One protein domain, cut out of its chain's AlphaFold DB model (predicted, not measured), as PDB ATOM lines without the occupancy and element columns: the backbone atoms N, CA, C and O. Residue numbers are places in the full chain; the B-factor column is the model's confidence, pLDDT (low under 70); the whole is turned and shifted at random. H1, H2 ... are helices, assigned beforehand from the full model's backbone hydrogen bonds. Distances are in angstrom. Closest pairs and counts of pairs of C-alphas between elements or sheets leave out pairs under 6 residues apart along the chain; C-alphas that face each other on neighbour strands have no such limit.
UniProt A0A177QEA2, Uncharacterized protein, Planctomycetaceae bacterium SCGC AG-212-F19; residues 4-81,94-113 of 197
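This is residues 4 to 81 and 94 to 113 of the 197 residues of an uncharacterized protein of Planctomycetaceae bacterium SCGC AG-212-F19 (UniProt A0A177QEA2). Three helices, H3, H4 and H5, stand side by side with H4 in the middle, going to and fro, and the short helices H1 and H2 trail off to one end. Residues 94 to 113 form a long stretch with no named element. The printed part has 98 residues, all helix in class, H1 to H5 in order with no named strand; it is compact, radius of gyration of the C-alphas 14.3 A, spanning 42 by 30 by 20 A.

Find C-alpha 4 at (98.678, 58.740, 108.926), where H1 begins, running to 8. Next come H2, residues 12 to 19, H3, 25 to 37, 18.3 A, and H4, 46 to 59, 19.9 A. H5, 65 to 76, 16.6 A, ends at (94.778, 78.367, 74.169).

H1 and H2 are close but not clearly touching, C-alphas 6 and 15 being closest at 7.0 A. H2 and H3 are apart. H3 and H4 touch as a helical hairpin, closest at C-alphas 26 and 59, 5.0 A, at a shallow tilt of 26 degrees, opposite ways. H4 and H5 touch as another, closest at C-alphas 47 and 75, 4.9 A, at 24 degrees. In H1 to H5 every O i to N i+4 pair is within hydrogen-bond range.

Residues 82 to 93 are cut out, leaving 18.4 A between C-alphas 81 and 94. No link is long. Confidence is under 70 at residues 76 to 81 and 94 to 113.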
ATOM      1  N   ALA A   4     100.115  58.927 108.736       95.88
ATOM      2  CA  ALA A   4      98.678  58.740 108.926       95.88
ATOM      3  C   ALA A   4      97.852  59.866 108.279       95.88
ATOM      4  O   ALA A   4      96.816  59.595 107.669       95.88
ATOM      5  N   GLU A   5      98.321  61.116 108.366       95.38
ATOM      6  CA  GLU A   5      97.707  62.263 107.683       95.38
ATOM      7  C   GLU A   5      97.817  62.153 106.158       95.38
ATOM      8  O   GLU A   5      96.914  62.586 105.450       95.38
ATOM      9  N   TRP A   6      98.893  61.562 105.631       95.62
ATOM     10  CA  TRP A   6      99.053  61.318 104.195       95.62
ATOM     11  C   TRP A   6      98.097  60.249 103.673       95.62
ATOM     12  O   TRP A   6      97.406  60.469 102.674       95.62
ATOM     13  N   LEU A   7      98.020  59.113 104.367       93.38
ATOM     14  CA  LEU A   7      97.186  57.979 103.966       93.38
ATOM     15  C   LEU A   7      95.688  58.297 104.062       93.38
ATOM     16  O   LEU A   7      94.931  57.912 103.176       93.38
ATOM     17  N   ASN A   8      95.270  59.052 105.085       92.94
ATOM     18  CA  ASN A   8      93.861  59.404 105.305       92.94
ATOM     19  C   ASN A   8      93.482  60.801 104.783       92.94
ATOM     20  O   ASN A   8      92.317  61.193 104.849       92.94
ATOM     21  N   GLY A   9      94.453  61.569 104.285       90.38
ATOM     22  CA  GLY A   9      94.248  62.936 103.824       90.38
ATOM     23  C   GLY A   9      93.295  63.018 102.632       90.38
ATOM     24  O   GLY A   9      93.348  62.206 101.705       90.38
ATOM     25  N   THR A  10      92.428  64.025 102.642       90.62
ATOM     26  CA  THR A  10      91.418  64.259 101.596       90.62
ATOM     27  C   THR A  10      91.573  65.606 100.899       90.62
ATOM     28  O   THR A  10      90.914  65.839  99.884       90.62
ATOM     29  N   ASP A  11      92.446  66.480 101.412       86.00
ATOM     30  CA  ASP A  11      92.746  67.772 100.803       86.00
ATOM     31  C   ASP A  11      94.060  67.703 100.000       86.00
ATOM     32  O   ASP A  11      95.144  67.694 100.591       86.00
ATOM     33  N   PRO A  12      93.991  67.678  98.656       86.00
ATOM     34  CA  PRO A  12      95.172  67.613  97.807       86.00
ATOM     35  C   PRO A  12      96.046  68.867  97.924       86.00
ATOM     36  O   PRO A  12      97.233  68.773  97.648       86.00
ATOM     37  N   VAL A  13      95.513  70.025  98.340       84.31
ATOM     38  CA  VAL A  13      96.301  71.265  98.459       84.31
ATOM     39  C   VAL A  13      97.331  71.127  99.575       84.31
ATOM     40  O   VAL A  13      98.518  71.344  99.354       84.31
ATOM     41  N   VAL A  14      96.893  70.661 100.750       87.88
ATOM     42  CA  VAL A  14      97.779  70.416 101.901       87.88
ATOM     43  C   VAL A  14      98.822  69.348 101.565       87.88
ATOM     44  O   VAL A  14      99.994  69.471 101.926       87.88
ATOM     45  N   MET A  15      98.404  68.305 100.844       90.75
ATOM     46  CA  MET A  15      99.292  67.229 100.411       90.75
ATOM     47  C   MET A  15     100.340  67.710  99.402       90.75
ATOM     48  O   MET A  15     101.513  67.371  99.553       90.75
ATOM     49  N   LEU A  16      99.946  68.523  98.417       88.56
ATOM     50  CA  LEU A  16     100.845  69.134  97.433       88.56
ATOM     51  C   LEU A  16     101.863  70.058  98.096       88.56
ATOM     52  O   LEU A  16     103.051  69.971  97.793       88.56
ATOM     53  N   ASP A  17     101.426  70.894  99.038       87.69
ATOM     54  CA  ASP A  17     102.336  71.753  99.795       87.69
ATOM     55  C   ASP A  17     103.350  70.934 100.602       87.69
ATOM     56  O   ASP A  17     104.517  71.313 100.690       87.69
ATOM     57  N   PHE A  18     102.951  69.772 101.128       90.62
ATOM     58  CA  PHE A  18     103.863  68.872 101.832       90.62
ATOM     59  C   PHE A  18     104.897  68.185 100.923       90.62
ATOM     60  O   PHE A  18     106.030  67.948 101.364       90.62
ATOM     61  N   VAL A  19     104.520  67.826  99.691       91.19
ATOM     62  CA  VAL A  19     105.431  67.191  98.717       91.19
ATOM     63  C   VAL A  19     106.170  68.199  97.840       91.19
ATOM     64  O   VAL A  19     106.983  67.807  97.002       91.19
ATOM     65  N   ARG A  20     105.960  69.501  98.057       83.56
ATOM     66  CA  ARG A  20     106.741  70.562  97.422       83.56
ATOM     67  C   ARG A  20     108.229  70.367  97.729       83.56
ATOM     68  O   ARG A  20     108.624  70.248  98.886       83.56
ATOM     69  N   GLY A  21     109.049  70.304  96.681       81.19
ATOM     70  CA  GLY A  21     110.488  70.029  96.788       81.19
ATOM     71  C   GLY A  21     110.852  68.566  97.079       81.19
ATOM     72  O   GLY A  21     112.033  68.269  97.226       81.19
ATOM     73  N   LYS A  22     109.867  67.661  97.161       88.81
ATOM     74  CA  LYS A  22     110.066  66.205  97.290       88.81
ATOM     75  C   LYS A  22     109.602  65.446  96.052       88.81
ATOM     76  O   LYS A  22     110.239  64.473  95.674       88.81
ATOM     77  N   ALA A  23     108.490  65.874  95.456       90.12
ATOM     78  CA  ALA A  23     108.006  65.333  94.197       90.12
ATOM     79  C   ALA A  23     108.835  65.877  93.029       90.12
ATOM     80  O   ALA A  23     109.224  67.050  93.028       90.12
ATOM     81  N   THR A  24     109.072  65.035  92.028       90.62
ATOM     82  CA  THR A  24     109.766  65.435  90.803       90.62
ATOM     83  C   THR A  24     108.848  66.254  89.898       90.62
ATOM     84  O   THR A  24     107.619  66.132  89.927       90.62
ATOM     85  N   ASP A  25     109.440  67.066  89.020       87.06
ATOM     86  CA  ASP A  25     108.679  67.811  88.014       87.06
ATOM     87  C   ASP A  25     107.862  66.878  87.102       87.06
ATOM     88  O   ASP A  25     106.754  67.222  86.685       87.06
ATOM     89  N   ARG A  26     108.384  65.674  86.819       92.88
ATOM     90  CA  ARG A  26     107.679  64.621  86.075       92.88
ATOM     91  C   ARG A  26     106.407  64.184  86.804       92.88
ATOM     92  O   ARG A  26     105.339  64.190  86.194       92.88
ATOM     93  N   GLN A  27     106.496  63.874  88.098       92.81
ATOM     94  CA  GLN A  27     105.338  63.495  88.913       92.81
ATOM     95  C   GLN A  27     104.283  64.605  88.956       92.81
ATOM     96  O   GLN A  27     103.098  64.338  88.769       92.81
ATOM     97  N   LEU A  28     104.697  65.863  89.142       89.75
ATOM     98  CA  LEU A  28     103.765  66.996  89.185       89.75
ATOM     99  C   LEU A  28     103.060  67.224  87.838       89.75
ATOM    100  O   LEU A  28     101.856  67.494  87.821       89.75
ATOM    101  N   ARG A  29     103.771  67.059  86.712       89.44
ATOM    102  CA  ARG A  29     103.168  67.100  85.368       89.44
ATOM    103  C   ARG A  29     102.156  65.974  85.165       89.44
ATOM    104  O   ARG A  29     101.030  66.244  84.755       89.44
ATOM    105  N   LEU A  30     102.515  64.732  85.498       92.81
ATOM    106  CA  LEU A  30     101.612  63.582  85.356       92.81
ATOM    107  C   LEU A  30     100.399  63.685  86.287       92.81
ATOM    108  O   LEU A  30      99.291  63.332  85.888       92.81
ATOM    109  N   PHE A  31     100.564  64.260  87.481       92.31
ATOM    110  CA  PHE A  31      99.449  64.567  88.372       92.31
ATOM    111  C   PHE A  31      98.484  65.582  87.757       92.31
ATOM    112  O   PHE A  31      97.274  65.348  87.766       92.31
ATOM    113  N   ALA A  32      98.994  66.664  87.161       83.81
ATOM    114  CA  ALA A  32      98.162  67.634  86.456       83.81
ATOM    115  C   ALA A  32      97.414  66.988  85.273       83.81
ATOM    116  O   ALA A  32      96.197  67.143  85.161       83.81
ATOM    117  N   CYS A  33      98.102  66.198  84.441       89.69
ATOM    118  CA  CYS A  33      97.481  65.464  83.335       89.69
ATOM    119  C   CYS A  33      96.381  64.520  83.826       89.69
ATOM    120  O   CYS A  33      95.261  64.554  83.317       89.69
ATOM    121  N   ALA A  34      96.651  63.729  84.863       91.00
ATOM    122  CA  ALA A  34      95.678  62.792  85.398       91.00
ATOM    123  C   ALA A  34      94.471  63.495  86.052       91.00
ATOM    124  O   ALA A  34      93.346  63.000  85.946       91.00
ATOM    125  N   CYS A  35      94.650  64.686  86.642       84.81
ATOM    126  CA  CYS A  35      93.529  65.518  87.094       84.81
ATOM    127  C   CYS A  35      92.596  65.882  85.932       84.81
ATOM    128  O   CYS A  35      91.373  65.817  86.082       84.81
ATOM    129  N   VAL A  36      93.162  66.231  84.773       84.19
ATOM    130  CA  VAL A  36      92.402  66.605  83.574       84.19
ATOM    131  C   VAL A  36      91.781  65.383  82.887       84.19
ATOM    132  O   VAL A  36      90.629  65.448  82.457       84.19
ATOM    133  N   ARG A  37      92.468  64.234  82.854       88.44
ATOM    134  CA  ARG A  37      91.928  62.962  82.328       88.44
ATOM    135  C   ARG A  37      90.616  62.553  83.010       88.44
ATOM    136  O   ARG A  37      89.744  61.985  82.363       88.44
ATOM    137  N   ARG A  38      90.405  62.900  84.285       83.94
ATOM    138  CA  ARG A  38      89.128  62.640  84.985       83.94
ATOM    139  C   ARG A  38      87.938  63.394  84.395       83.94
ATOM    140  O   ARG A  38      86.805  62.940  84.519       83.94
ATOM    141  N   ILE A  39      88.189  64.541  83.773       81.88
ATOM    142  CA  ILE A  39      87.169  65.360  83.120       81.88
ATOM    143  C   ILE A  39      87.290  65.306  81.593       81.88
ATOM    144  O   ILE A  39      86.806  66.205  80.913       81.88
ATOM    145  N   TRP A  40      87.911  64.257  81.041       86.25
ATOM    146  CA  TRP A  40      88.171  64.112  79.604       86.25
ATOM    147  C   TRP A  40      86.930  64.330  78.730       86.25
ATOM    148  O   TRP A  40      86.999  64.981  77.691       86.25
ATOM    149  N   ASN A  41      85.769  63.863  79.193       84.06
ATOM    150  CA  ASN A  41      84.488  64.027  78.497       84.06
ATOM    151  C   ASN A  41      84.004  65.487  78.428       84.06
ATOM    152  O   ASN A  41      83.153  65.805  77.604       84.06
ATOM    153  N   LEU A  42      84.532  66.372  79.280       81.50
ATOM    154  CA  LEU A  42      84.266  67.813  79.246       81.50
ATOM    155  C   LEU A  42      85.219  68.560  78.301       81.50
ATOM    156  O   LEU A  42      84.940  69.699  77.933       81.50
ATOM    157  N   LEU A  43      86.330  67.935  77.889       78.69
ATOM    158  CA  LEU A  43      87.211  68.476  76.858       78.69
ATOM    159  C   LEU A  43      86.582  68.209  75.489       78.69
ATOM    160  O   LEU A  43      86.756  67.134  74.917       78.69
ATOM    161  N   VAL A  44      85.808  69.174  74.993       84.12
ATOM    162  CA  VAL A  44      85.168  69.098  73.668       84.12
ATOM    163  C   VAL A  44      86.162  69.425  72.549       84.12
ATOM    164  O   VAL A  44      86.055  68.888  71.452       84.12
ATOM    165  N   ASP A  45      87.135  70.293  72.829       81.44
ATOM    166  CA  ASP A  45      88.168  70.678  71.874       81.44
ATOM    167  C   ASP A  45      89.297  69.642  71.846       81.44
ATOM    168  O   ASP A  45      89.998  69.437  72.842       81.44
ATOM    169  N   GLU A  46      89.502  69.028  70.684       88.38
ATOM    170  CA  GLU A  46      90.540  68.019  70.472       88.38
ATOM    171  C   GLU A  46      91.948  68.573  70.732       88.38
ATOM    172  O   GLU A  46      92.807  67.865  71.246       88.38
ATOM    173  N   ARG A  47      92.174  69.874  70.515       86.50
ATOM    174  CA  ARG A  47      93.467  70.519  70.806       86.50
ATOM    175  C   ARG A  47      93.786  70.507  72.300       86.50
ATOM    176  O   ARG A  47      94.947  70.423  72.690       86.50
ATOM    177  N   SER A  48      92.757  70.571  73.150       83.12
ATOM    178  CA  SER A  48      92.932  70.452  74.603       83.12
ATOM    179  C   SER A  48      93.324  69.031  75.006       83.12
ATOM    180  O   SER A  48      94.096  68.861  75.944       83.12
ATOM    181  N   ARG A  49      92.821  68.011  74.299       88.06
ATOM    182  CA  ARG A  49      93.199  66.605  74.507       88.06
ATOM    183  C   ARG A  49      94.623  66.335  74.034       88.06
ATOM    184  O   ARG A  49      95.417  65.804  74.808       88.06
ATOM    185  N   GLU A  50      94.963  66.809  72.834       90.88
ATOM    186  CA  GLU A  50      96.315  66.753  72.265       90.88
ATOM    187  C   GLU A  50      97.339  67.382  73.223       90.88
ATOM    188  O   GLU A  50      98.378  66.790  73.502       90.88
ATOM    189  N   ALA A  51      97.029  68.541  73.813       87.50
ATOM    190  CA  ALA A  51      97.908  69.190  74.784       87.50
ATOM    191  C   ALA A  51      98.200  68.322  76.024       87.50
ATOM    192  O   ALA A  51      99.335  68.303  76.508       87.50
ATOM    193  N   ILE A  52      97.209  67.585  76.538       89.88
ATOM    194  CA  ILE A  52      97.406  66.665  77.671       89.88
ATOM    195  C   ILE A  52      98.286  65.486  77.265       89.88
ATOM    196  O   ILE A  52      99.219  65.147  77.991       89.88
ATOM    197  N   GLU A  53      98.038  64.899  76.098       93.25
ATOM    198  CA  GLU A  53      98.825  63.781  75.570       93.25
ATOM    199  C   GLU A  53     100.282  64.173  75.301       93.25
ATOM    200  O   GLU A  53     101.201  63.435  75.662       93.25
ATOM    201  N   VAL A  54     100.510  65.360  74.733       91.81
ATOM    202  CA  VAL A  54     101.849  65.933  74.532       91.81
ATOM    203  C   VAL A  54     102.539  66.182  75.871       91.81
ATOM    204  O   VAL A  54     103.718  65.872  76.021       91.81
ATOM    205  N   THR A  55     101.819  66.673  76.878       88.62
ATOM    206  CA  THR A  55     102.396  66.892  78.213       88.62
ATOM    207  C   THR A  55     102.785  65.579  78.885       88.62
ATOM    208  O   THR A  55     103.858  65.487  79.478       88.62
ATOM    209  N   GLU A  56     101.960  64.538  78.762       92.25
ATOM    210  CA  GLU A  56     102.286  63.200  79.267       92.25
ATOM    211  C   GLU A  56     103.534  62.619  78.591       92.25
ATOM    212  O   GLU A  56     104.314  61.923  79.234       92.25
ATOM    213  N   GLN A  57     103.732  62.884  77.297       92.75
ATOM    214  CA  GLN A  57     104.927  62.455  76.566       92.75
ATOM    215  C   GLN A  57     106.164  63.281  76.934       92.75
ATOM    216  O   GLN A  57     107.239  62.715  77.123       92.75
ATOM    217  N   PHE A  58     106.012  64.597  77.092       90.12
ATOM    218  CA  PHE A  58     107.071  65.480  77.578       90.12
ATOM    219  C   PHE A  58     107.512  65.107  78.999       90.12
ATOM    220  O   PHE A  58     108.694  65.153  79.310       90.12
ATOM    221  N   ALA A  59     106.581  64.685  79.860       90.75
ATOM    222  CA  ALA A  59     106.910  64.211  81.200       90.75
ATOM    223  C   ALA A  59     107.813  62.964  81.190       90.75
ATOM    224  O   ALA A  59     108.564  62.770  82.136       90.75
ATOM    225  N   ASP A  60     107.769  62.153  80.132       90.69
ATOM    226  CA  ASP A  60     108.640  60.992  79.922       90.69
ATOM    227  C   ASP A  60     109.899  61.311  79.090       90.69
ATOM    228  O   ASP A  60     110.504  60.390  78.539       90.69
ATOM    229  N   ASP A  61     110.253  62.594  78.946       86.88
ATOM    230  CA  ASP A  61     111.379  63.090  78.140       86.88
ATOM    231  C   ASP A  61     111.344  62.617  76.671       86.88
ATOM    232  O   ASP A  61     112.372  62.496  76.004       86.88
ATOM    233  N   ARG A  62     110.144  62.337  76.138       85.06
ATOM    234  CA  ARG A  62     109.958  61.883  74.745       85.06
ATOM    235  C   ARG A  62     109.804  63.024  73.744       85.06
ATOM    236  O   ARG A  62     109.817  62.764  72.546       85.06
ATOM    237  N   LEU A  63     109.624  64.251  74.227       88.12
ATOM    238  CA  LEU A  63     109.387  65.446  73.419       88.12
ATOM    239  C   LEU A  63     110.257  66.605  73.903       88.12
ATOM    240  O   LEU A  63     110.624  66.687  75.075       88.12
ATOM    241  N   LEU A  64     110.545  67.529  72.997       84.88
ATOM    242  CA  LEU A  64     111.226  68.781  73.286       84.88
ATOM    243  C   LEU A  64     110.260  69.804  73.886       84.88
ATOM    244  O   LEU A  64     109.061  69.814  73.600       84.88
ATOM    245  N   LEU A  65     110.809  70.755  74.647       79.88
ATOM    246  CA  LEU A  65     110.021  71.847  75.224       79.88
ATOM    247  C   LEU A  65     109.246  72.614  74.143       79.88
ATOM    248  O   LEU A  65     108.078  72.920  74.335       79.88
ATOM    249  N   SER A  66     109.853  72.864  72.981       80.69
ATOM    250  CA  SER A  66     109.198  73.547  71.857       80.69
ATOM    251  C   SER A  66     107.933  72.841  71.362       80.69
ATOM    252  O   SER A  66     106.983  73.508  70.956       80.69
ATOM    253  N   GLU A  67     107.906  71.507  71.395       86.50
ATOM    254  CA  GLU A  67     106.742  70.720  70.980       86.50
ATOM    255  C   GLU A  67     105.607  70.862  71.997       86.50
ATOM    256  O   GLU A  67     104.457  71.083  71.609       86.50
ATOM    257  N   LEU A  68     105.945  70.855  73.292       82.44
ATOM    258  CA  LEU A  68     105.002  71.156  74.368       82.44
ATOM    259  C   LEU A  68     104.417  72.567  74.235       82.44
ATOM    260  O   LEU A  68     103.201  72.734  74.321       82.44
ATOM    261  N   LEU A  69     105.254  73.579  73.988       78.69
ATOM    262  CA  LEU A  69     104.789  74.965  73.854       78.69
ATOM    263  C   LEU A  69     103.802  75.129  72.709       78.69
ATOM    264  O   LEU A  69     102.758  75.748  72.887       78.69
ATOM    265  N   ASN A  70     104.110  74.526  71.564       82.00
ATOM    266  CA  ASN A  70     103.250  74.571  70.393       82.00
ATOM    267  C   ASN A  70     101.879  73.924  70.675       82.00
ATOM    268  O   ASN A  70     100.839  74.492  70.348       82.00
ATOM    269  N   ALA A  71     101.855  72.761  71.333       83.50
ATOM    270  CA  ALA A  71     100.601  72.101  71.697       83.50
ATOM    271  C   ALA A  71      99.759  72.944  72.674       83.50
ATOM    272  O   ALA A  71      98.548  73.085  72.491       83.50
ATOM    273  N   LEU A  72     100.394  73.559  73.678       76.88
ATOM    274  CA  LEU A  72      99.706  74.435  74.629       76.88
ATOM    275  C   LEU A  72      99.172  75.706  73.965       76.88
ATOM    276  O   LEU A  72      98.037  76.098  74.228       76.88
ATOM    277  N   GLU A  73      99.952  76.326  73.081       75.12
ATOM    278  CA  GLU A  73      99.530  77.505  72.327       75.12
ATOM    279  C   GLU A  73      98.294  77.200  71.470       75.12
ATOM    280  O   GLU A  73      97.298  77.926  71.531       75.12
ATOM    281  N   LYS A  74      98.298  76.071  70.747       80.00
ATOM    282  CA  LYS A  74      97.141  75.616  69.957       80.00
ATOM    283  C   LYS A  74      95.884  75.437  70.807       80.00
ATOM    284  O   LYS A  74      94.797  75.793  70.347       80.00
ATOM    285  N   ALA A  75      96.023  74.895  72.017       78.81
ATOM    286  CA  ALA A  75      94.911  74.690  72.943       78.81
ATOM    287  C   ALA A  75      94.350  76.008  73.511       78.81
ATOM    288  O   ALA A  75      93.160  76.085  73.810       78.81
ATOM    289  N   MET A  76      95.174  77.055  73.630       63.66
ATOM    290  CA  MET A  76      94.778  78.367  74.169       63.66
ATOM    291  C   MET A  76      94.105  79.300  73.146       63.66
ATOM    292  O   MET A  76      93.589  80.354  73.524       63.66
ATOM    293  N   LEU A  77      94.070  78.939  71.858       56.19
ATOM    294  CA  LEU A  77      93.402  79.735  70.820       56.19
ATOM    295  C   LEU A  77      91.861  79.739  71.005       56.19
ATOM    296  O   LEU A  77      91.271  78.677  71.228       56.19
ATOM    297  N   PRO A  78      91.181  80.891  70.816       50.31
ATOM    298  CA  PRO A  78      89.963  81.321  71.535       50.31
ATOM    299  C   PRO A  78      88.630  80.574  71.284       50.31
ATOM    300  O   PRO A  78      87.576  81.083  71.652       50.31
ATOM    301  N   ASN A  79      88.622  79.358  70.738       43.62
ATOM    302  CA  ASN A  79      87.388  78.590  70.489       43.62
ATOM    303  C   ASN A  79      86.985  77.627  71.621       43.62
ATOM    304  O   ASN A  79      86.243  76.671  71.399       43.62
ATOM    305  N   VAL A  80      87.421  77.882  72.855       42.16
ATOM    306  CA  VAL A  80      86.975  77.118  74.025       42.16
ATOM    307  C   VAL A  80      85.579  77.606  74.453       42.16
ATOM    308  O   VAL A  80      85.419  78.462  75.321       42.16
ATOM    309  N   GLN A  81      84.535  77.061  73.818       36.19
ATOM    310  CA  GLN A  81      83.162  77.136  74.331       36.19
ATOM    311  C   GLN A  81      83.017  76.183  75.528       36.19
ATOM    312  O   GLN A  81      82.600  75.036  75.381       36.19
ATOM    313  N   GLY A  94      98.017  76.066  82.517       42.69
ATOM    314  CA  GLY A  94      99.030  75.771  83.526       42.69
ATOM    315  C   GLY A  94      99.883  74.537  83.258       42.69
ATOM    316  O   GLY A  94     100.654  74.126  84.106       42.69
ATOM    317  N   ILE A  95      99.740  73.895  82.104       47.44
ATOM    318  CA  ILE A  95     100.157  72.498  81.975       47.44
ATOM    319  C   ILE A  95     101.648  72.344  81.593       47.44
ATOM    320  O   ILE A  95     102.187  71.254  81.750       47.44
ATOM    321  N   GLY A  96     102.376  73.400  81.191       42.47
ATOM    322  CA  GLY A  96     103.740  73.153  80.691       42.47
ATOM    323  C   GLY A  96     104.794  74.248  80.674       42.47
ATOM    324  O   GLY A  96     105.753  74.082  79.932       42.47
ATOM    325  N   LEU A  97     104.704  75.312  81.479       42.75
ATOM    326  CA  LEU A  97     105.827  76.268  81.558       42.75
ATOM    327  C   LEU A  97     106.134  76.886  82.914       42.75
ATOM    328  O   LEU A  97     107.211  77.455  83.084       42.75
ATOM    329  N   SER A  98     105.228  76.811  83.876       41.62
ATOM    330  CA  SER A  98     105.426  77.525  85.127       41.62
ATOM    331  C   SER A  98     105.998  76.570  86.169       41.62
ATOM    332  O   SER A  98     105.403  75.534  86.458       41.62
ATOM    333  N   GLY A  99     107.177  76.911  86.697       34.97
ATOM    334  CA  GLY A  99     107.836  76.178  87.776       34.97
ATOM    335  C   GLY A  99     106.940  75.982  89.013       34.97
ATOM    336  O   GLY A  99     105.833  76.531  89.080       34.97
ATOM    337  N   PRO A 100     107.421  75.239  90.024       39.97
ATOM    338  CA  PRO A 100     106.613  74.622  91.086       39.97
ATOM    339  C   PRO A 100     105.695  75.560  91.899       39.97
ATOM    340  O   PRO A 100     104.805  75.087  92.602       39.97
ATOM    341  N   GLU A 101     105.862  76.882  91.817       35.88
ATOM    342  CA  GLU A 101     105.170  77.850  92.675       35.88
ATOM    343  C   GLU A 101     103.888  78.471  92.094       35.88
ATOM    344  O   GLU A 101     103.020  78.899  92.859       35.88
ATOM    345  N   SER A 102     103.730  78.537  90.769       36.00
ATOM    346  CA  SER A 102     102.741  79.443  90.143       36.00
ATOM    347  C   SER A 102     101.483  78.764  89.592       36.00
ATOM    348  O   SER A 102     100.511  79.447  89.273       36.00
ATOM    349  N   LEU A 103     101.454  77.430  89.541       39.41
ATOM    350  CA  LEU A 103     100.283  76.666  89.089       39.41
ATOM    351  C   LEU A 103      99.260  76.422  90.200       39.41
ATOM    352  O   LEU A 103      98.056  76.446  89.958       39.41
ATOM    353  N   TRP A 104      99.726  76.248  91.435       43.31
ATOM    354  CA  TRP A 104      98.869  75.811  92.542       43.31
ATOM    355  C   TRP A 104      98.365  76.959  93.418       43.31
ATOM    356  O   TRP A 104      97.300  76.846  94.017       43.31
ATOM    357  N   THR A 105      99.080  78.087  93.450       36.22
ATOM    358  CA  THR A 105      98.696  79.266  94.246       36.22
ATOM    359  C   THR A 105      97.538  80.059  93.633       36.22
ATOM    360  O   THR A 105      96.777  80.664  94.382       36.22
ATOM    361  N   ASN A 106      97.341  80.021  92.306       35.47
ATOM    362  CA  ASN A 106      96.292  80.808  91.636       35.47
ATOM    363  C   ASN A 106      95.058  80.014  91.169       35.47
ATOM    364  O   ASN A 106      94.030  80.634  90.900       35.47
ATOM    365  N   ARG A 107      95.112  78.675  91.077       44.00
ATOM    366  CA  ARG A 107      93.980  77.819  90.657       44.00
ATOM    367  C   ARG A 107      94.099  76.390  91.208       44.00
ATOM    368  O   ARG A 107      94.147  75.417  90.459       44.00
ATOM    369  N   ALA A 108      94.105  76.235  92.532       40.28
ATOM    370  CA  ALA A 108      93.727  74.945  93.113       40.28
ATOM    371  C   ALA A 108      92.361  74.524  92.530       40.28
ATOM    372  O   ALA A 108      91.511  75.402  92.343       40.28
ATOM    373  N   PRO A 109      92.121  73.233  92.220       45.19
ATOM    374  CA  PRO A 109      90.844  72.798  91.673       45.19
ATOM    375  C   PRO A 109      89.731  73.253  92.616       45.19
ATOM    376  O   PRO A 109      89.604  72.774  93.745       45.19
ATOM    377  N   SER A 110      88.940  74.223  92.157       43.91
ATOM    378  CA  SER A 110      87.762  74.746  92.839       43.91
ATOM    379  C   SER A 110      86.631  73.725  92.730       43.91
ATOM    380  O   SER A 110      85.581  73.994  92.154       43.91
ATOM    381  N   GLY A 111      86.886  72.517  93.227       47.00
ATOM    382  CA  GLY A 111      85.902  71.461  93.363       47.00
ATOM    383  C   GLY A 111      85.206  71.545  94.716       47.00
ATOM    384  O   GLY A 111      85.781  72.017  95.707       47.00
ATOM    385  N   LYS A 112      83.961  71.069  94.773       45.94
ATOM    386  CA  LYS A 112      83.239  70.892  96.045       45.94
ATOM    387  C   LYS A 112      84.063  69.968  96.968       45.94
ATOM    388  O   LYS A 112      84.794  69.122  96.458       45.94
ATOM    389  N   PRO A 113      83.953  70.057  98.308       44.75
ATOM    390  CA  PRO A 113      84.763  69.257  99.240       44.75
ATOM    391  C   PRO A 113      84.821  67.742  98.941       44.75
ATOM    392  O   PRO A 113      85.853  67.120  99.166       44.75
TER     393      PRO A 113